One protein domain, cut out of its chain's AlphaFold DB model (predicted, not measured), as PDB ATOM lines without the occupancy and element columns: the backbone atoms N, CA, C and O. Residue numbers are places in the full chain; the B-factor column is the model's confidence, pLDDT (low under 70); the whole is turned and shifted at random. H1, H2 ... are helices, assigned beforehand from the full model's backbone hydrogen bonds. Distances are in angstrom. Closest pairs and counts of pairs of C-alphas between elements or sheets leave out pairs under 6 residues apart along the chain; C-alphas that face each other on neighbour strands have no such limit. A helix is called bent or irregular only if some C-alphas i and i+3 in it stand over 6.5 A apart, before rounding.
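This is residues 2 to 44 of the 384 residues of the protein "Hypothetical protein" of Rotaria sp. Silwood1 (UniProt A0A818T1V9). The model is an open bracket: one long helix, H3, makes the bar, and at both of its ends the backbone turns away to roughly the same side, through the short H2 to H1 beyond residue 18 and through residues 35 to 38 to the short H4 beyond residue 34. The middle of the bracket is empty, and no two helices touch. The printed part has 43 residues with four named helices, in the order H1, H2, H3, H4, and no named strand; its class is all helix. It is loose, with a radius of gyration of the C-alphas of 12.2 A, and elongated, spanning 31 by 20 by 18 A.

H3, residues 18 to 34, is the longest helix and touches no helix. H2, residues 12 to 15, is close to H3 but not clearly touching it; their closest C-alphas are those of Ile 14 and Leu 20, 7.4 A apart. H1, residues 2 to 7, is close to H2 but not clearly touching it; the closest C-alphas are those of Ile 5 and Phe 12, 6.9 A apart. H1 and H3 are apart. H4, residues 39 to 42, is apart from H3, from H1 and from H2. In H1 and H3 every O i to N i+4 pair is within hydrogen-bond range, while H2 and H4 are too short for such a pair and each has its one O i to N i+3 pair within range.

H3 runs 24.2 A from C-alpha 18 at (178.358, 136.742, 136.677) to C-alpha 34 at (185.800, 116.558, 125.683). H2 measures 6.4 A from its first to its last C-alpha; it is neither bent nor irregular, but only just, at that length. H1 begins with C-alpha 2 at (187.267, 128.680, 149.863) and is 8.3 A long. H4 is 5.0 A long and ends with C-alpha 42 at (192.546, 125.725, 128.396).

The two C-alphas farthest apart are those of Leu 9 and Ser 33, at 32.0 A. The first and last printed C-alphas, of Val 2 and Cys 44, are 23.4 A apart. Residues 16 to 26, of which 18 to 26 belong to H3, stand free, and so do residues 31 to 36, of which 31 to 34 belong to H3. The links from H1 to H2, H2 to H3 and H3 to H4 are tight, with 4, 2 and 4 residues. The printed part has no cut. The mean pLDDT of the printed part is 96.4, and no printed residue is under 70.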
ATOM      1  N   VAL A   2     186.614 128.130 148.646       96.88
ATOM      2  CA  VAL A   2     187.267 128.680 149.863       96.88
ATOM      3  C   VAL A   2     188.799 128.718 149.769       96.88
ATOM      4  O   VAL A   2     189.394 129.770 149.966       96.88
ATOM      5  N   ASN A   3     189.438 127.609 149.381       97.81
ATOM      6  CA  ASN A   3     190.901 127.566 149.234       97.81
ATOM      7  C   ASN A   3     191.433 128.525 148.161       97.81
ATOM      8  O   ASN A   3     192.529 129.044 148.316       97.81
ATOM      9  N   TRP A   4     190.670 128.770 147.093       96.06
ATOM     10  CA  TRP A   4     191.047 129.720 146.044       96.06
ATOM     11  C   TRP A   4     190.961 131.160 146.556       96.06
ATOM     12  O   TRP A   4     191.893 131.936 146.386       96.06
ATOM     13  N   ILE A   5     189.884 131.485 147.274       97.25
ATOM     14  CA  ILE A   5     189.686 132.802 147.887       97.25
ATOM     15  C   ILE A   5     190.794 133.108 148.894       97.25
ATOM     16  O   ILE A   5     191.400 134.173 148.834       97.25
ATOM     17  N   VAL A   6     191.087 132.166 149.793       97.75
ATOM     18  CA  VAL A   6     192.126 132.335 150.817       97.75
ATOM     19  C   VAL A   6     193.522 132.324 150.197       97.75
ATOM     20  O   VAL A   6     194.355 133.140 150.577       97.75
ATOM     21  N   GLY A   7     193.778 131.421 149.247       98.06
ATOM     22  CA  GLY A   7     195.085 131.268 148.610       98.06
ATOM     23  C   GLY A   7     195.491 132.476 147.767       98.06
ATOM     24  O   GLY A   7     196.635 132.913 147.856       98.06
ATOM     25  N   ASP A   8     194.543 133.055 147.024       97.50
ATOM     26  CA  ASP A   8     194.795 134.167 146.098       97.50
ATOM     27  C   ASP A   8     194.296 135.525 146.627       97.50
ATOM     28  O   ASP A   8     194.275 136.507 145.884       97.50
ATOM     29  N   LEU A   9     193.871 135.589 147.897       96.75
ATOM     30  CA  LEU A   9     193.341 136.792 148.557       96.75
ATOM     31  C   LEU A   9     192.218 137.480 147.757       96.75
ATOM     32  O   LEU A   9     192.182 138.705 147.622       96.75
ATOM     33  N   ARG A  10     191.298 136.690 147.193       96.75
ATOM     34  CA  ARG A  10     190.159 137.220 146.427       96.75
ATOM     35  C   ARG A  10     189.084 137.781 147.367       96.75
ATOM     36  O   ARG A  10     188.928 137.273 148.477       96.75
ATOM     37  N   PRO A  11     188.317 138.803 146.951       96.88
ATOM     38  CA  PRO A  11     187.153 139.233 147.720       96.88
ATOM     39  C   PRO A  11     186.097 138.123 147.736       96.88
ATOM     40  O   PRO A  11     185.944 137.404 146.752       96.88
ATOM     41  N   PHE A  12     185.343 137.989 148.831       96.94
ATOM     42  CA  PHE A  12     184.287 136.970 148.925       96.94
ATOM     43  C   PHE A  12     183.193 137.155 147.868       96.94
ATOM     44  O   PHE A  12     182.712 136.158 147.339       96.94
ATOM     45  N   SER A  13     182.890 138.400 147.493       96.94
ATOM     46  CA  SER A  13     181.913 138.737 146.447       96.94
ATOM     47  C   SER A  13     182.265 138.181 145.063       96.94
ATOM     48  O   SER A  13     181.402 138.098 144.199       96.94
ATOM     49  N   ILE A  14     183.502 137.717 144.828       96.94
ATOM     50  CA  ILE A  14     183.878 137.119 143.537       96.94
ATOM     51  C   ILE A  14     183.049 135.873 143.193       96.94
ATOM     52  O   ILE A  14     182.982 135.486 142.035       96.94
ATOM     53  N   VAL A  15     182.444 135.211 144.185       96.12
ATOM     54  CA  VAL A  15     181.600 134.025 143.952       96.12
ATOM     55  C   VAL A  15     180.231 134.381 143.375       96.12
ATOM     56  O   VAL A  15     179.564 133.518 142.804       96.12
ATOM     57  N   GLU A  16     179.819 135.636 143.533       96.62
ATOM     58  CA  GLU A  16     178.564 136.178 143.019       96.62
ATOM     59  C   GLU A  16     178.736 136.733 141.599       96.62
ATOM     60  O   GLU A  16     177.761 136.768 140.851       96.62
ATOM     61  N   ASP A  17     179.975 137.021 141.183       96.19
ATOM     62  CA  ASP A  17     180.321 137.570 139.870       96.19
ATOM     63  C   ASP A  17     179.774 136.730 138.699       96.19
ATOM     64  O   ASP A  17     180.092 135.544 138.530       96.19
ATOM     65  N   GLY A  18     178.959 137.369 137.855       96.75
ATOM     66  CA  GLY A  18     178.358 136.742 136.677       96.75
ATOM     67  C   GLY A  18     179.394 136.252 135.661       96.75
ATOM     68  O   GLY A  18     179.228 135.177 135.080       96.75
ATOM     69  N   GLY A  19     180.504 136.979 135.494       96.00
ATOM     70  CA  GLY A  19     181.596 136.600 134.594       96.00
ATOM     71  C   GLY A  19     182.281 135.300 135.020       96.00
ATOM     72  O   GLY A  19     182.496 134.404 134.197       96.00
ATOM     73  N   LEU A  20     182.567 135.149 136.314       96.19
ATOM     74  CA  LEU A  20     183.117 133.923 136.881       96.19
ATOM     75  C   LEU A  20     182.134 132.757 136.759       96.19
ATOM     76  O   LEU A  20     182.550 131.664 136.373       96.19
ATOM     77  N   LYS A  21     180.848 132.964 137.068       97.50
ATOM     78  CA  LYS A  21     179.804 131.936 136.899       97.50
ATOM     79  C   LYS A  21     179.722 131.477 135.439       97.50
ATOM     80  O   LYS A  21     179.724 130.274 135.178       97.50
ATOM     81  N   GLY A  22     179.746 132.417 134.492       97.56
ATOM     82  CA  GLY A  22     179.777 132.133 133.056       97.56
ATOM     83  C   GLY A  22     181.014 131.334 132.636       97.56
ATOM     84  O   GLY A  22     180.897 130.330 131.929       97.56
ATOM     85  N   LEU A  23     182.198 131.708 133.129       96.38
ATOM     86  CA  LEU A  23     183.433 130.954 132.904       96.38
ATOM     87  C   LEU A  23     183.360 129.541 133.501       96.38
ATOM     88  O   LEU A  23     183.752 128.575 132.849       96.38
ATOM     89  N   ALA A  24     182.845 129.391 134.722       96.50
ATOM     90  CA  ALA A  24     182.686 128.090 135.362       96.50
ATOM     91  C   ALA A  24     181.747 127.181 134.553       96.50
ATOM     92  O   ALA A  24     182.076 126.018 134.315       96.50
ATOM     93  N   GLN A  25     180.629 127.719 134.060       98.19
ATOM     94  CA  GLN A  25     179.711 126.984 133.192       98.19
ATOM     95  C   GLN A  25     180.373 126.583 131.867       98.19
ATOM     96  O   GLN A  25     180.202 125.448 131.415       98.19
ATOM     97  N   LEU A  26     181.177 127.465 131.264       97.12
ATOM     98  CA  LEU A  26     181.960 127.151 130.066       97.12
ATOM     99  C   LEU A  26     182.912 125.969 130.311       97.12
ATOM    100  O   LEU A  26     182.968 125.053 129.491       97.12
ATOM    101  N   LEU A  27     183.620 125.949 131.444       96.38
ATOM    102  CA  LEU A  27     184.523 124.849 131.809       96.38
ATOM    103  C   LEU A  27     183.772 123.527 132.028       96.38
ATOM    104  O   LEU A  27     184.244 122.481 131.583       96.38
ATOM    105  N   ILE A  28     182.592 123.564 132.656       97.12
ATOM    106  CA  ILE A  28     181.722 122.387 132.815       97.12
ATOM    107  C   ILE A  28     181.312 121.839 131.443       97.12
ATOM    108  O   ILE A  28     181.430 120.638 131.197       97.12
ATOM    109  N   ASN A  29     180.888 122.712 130.527       97.69
ATOM    110  CA  ASN A  29     180.474 122.323 129.177       97.69
ATOM    111  C   ASN A  29     181.640 121.734 128.366       97.69
ATOM    112  O   ASN A  29     181.463 120.740 127.654       97.69
ATOM    113  N   LEU A  30     182.841 122.308 128.499       97.00
ATOM    114  CA  LEU A  30     184.060 121.776 127.888       97.00
ATOM    115  C   LEU A  30     184.370 120.372 128.410       97.00
ATOM    116  O   LEU A  30     184.569 119.468 127.598       97.00
ATOM    117  N   GLY A  31     184.332 120.176 129.730       96.88
ATOM    118  CA  GLY A  31     184.553 118.873 130.359       96.88
ATOM    119  C   GLY A  31     183.496 117.835 129.972       96.88
ATOM    120  O   GLY A  31     183.822 116.683 129.701       96.88
ATOM    121  N   SER A  32     182.230 118.248 129.854       97.56
ATOM    122  CA  SER A  32     181.152 117.375 129.374       97.56
ATOM    123  C   SER A  32     181.345 116.940 127.921       97.56
ATOM    124  O   SER A  32     180.918 115.846 127.560       97.56
ATOM    125  N   SER A  33     181.947 117.788 127.083       97.81
ATOM    126  CA  SER A  33     182.078 117.537 125.641       97.81
ATOM    127  C   SER A  33     183.368 116.797 125.279       97.81
ATOM    128  O   SER A  33     183.376 115.999 124.346       97.81
ATOM    129  N   HIS A  34     184.455 117.048 126.012       96.88
ATOM    130  CA  HIS A  34     185.800 116.558 125.683       96.88
ATOM    131  C   HIS A  34     186.401 115.649 126.767       96.88
ATOM    132  O   HIS A  34     187.504 115.133 126.595       96.88
ATOM    133  N   GLY A  35     185.691 115.418 127.875       96.81
ATOM    134  CA  GLY A  35     186.193 114.652 129.010       96.81
ATOM    135  C   GLY A  35     187.219 115.436 129.832       96.81
ATOM    136  O   GLY A  35     187.116 116.648 130.006       96.81
ATOM    137  N   SER A  36     188.211 114.733 130.381       95.69
ATOM    138  CA  SER A  36     189.275 115.362 131.168       95.69
ATOM    139  C   SER A  36     190.232 116.129 130.252       95.69
ATOM    140  O   SER A  36     190.970 115.512 129.489       95.69
ATOM    141  N   VAL A  37     190.249 117.458 130.365       96.00
ATOM    142  CA  VAL A  37     191.152 118.359 129.627       96.00
ATOM    143  C   VAL A  37     192.181 118.954 130.596       96.00
ATOM    144  O   VAL A  37     191.832 119.275 131.734       96.00
ATOM    145  N   ASP A  38     193.442 119.105 130.173       95.38
ATOM    146  CA  ASP A  38     194.456 119.801 130.976       95.38
ATOM    147  C   ASP A  38     194.125 121.298 131.064       95.38
ATOM    148  O   ASP A  38     194.041 122.012 130.064       95.38
ATOM    149  N   ILE A  39     193.966 121.791 132.289       93.19
ATOM    150  CA  ILE A  39     193.597 123.176 132.574       93.19
ATOM    151  C   ILE A  39     194.643 124.186 132.076       93.19
ATOM    152  O   ILE A  39     194.295 125.322 131.750       93.19
ATOM    153  N   ASN A  40     195.910 123.770 131.968       93.38
ATOM    154  CA  ASN A  40     196.996 124.604 131.448       93.38
ATOM    155  C   ASN A  40     196.926 124.786 129.927       93.38
ATOM    156  O   ASN A  40     197.509 125.734 129.403       93.38
ATOM    157  N   GLU A  41     196.226 123.894 129.224       92.44
ATOM    158  CA  GLU A  41     195.959 124.023 127.790       92.44
ATOM    159  C   GLU A  41     194.703 124.865 127.524       92.44
ATOM    160  O   GLU A  41     194.595 125.494 126.473       92.44
ATOM    161  N   VAL A  42     193.777 124.923 128.489       94.00
ATOM    162  CA  VAL A  42     192.546 125.725 128.396       94.00
ATOM    163  C   VAL A  42     192.813 127.201 128.697       94.00
ATOM    164  O   VAL A  42     192.338 128.076 127.971       94.00
ATOM    165  N   PHE A  43     193.554 127.508 129.767       94.19
ATOM    166  CA  PHE A  43     193.808 128.894 130.150       94.19
ATOM    167  C   PHE A  43     195.010 129.498 129.431       94.19
ATOM    168  O   PHE A  43     196.142 129.022 129.494       94.19
ATOM    169  N   CYS A  44     194.770 130.647 128.810       94.31
ATOM    170  CA  CYS A  44     195.818 131.464 128.226       94.31
ATOM    171  C   CYS A  44     196.672 132.155 129.300       94.31
ATOM    172  O   CYS A  44     196.196 132.529 130.372       94.31
TER     173      CYS A  44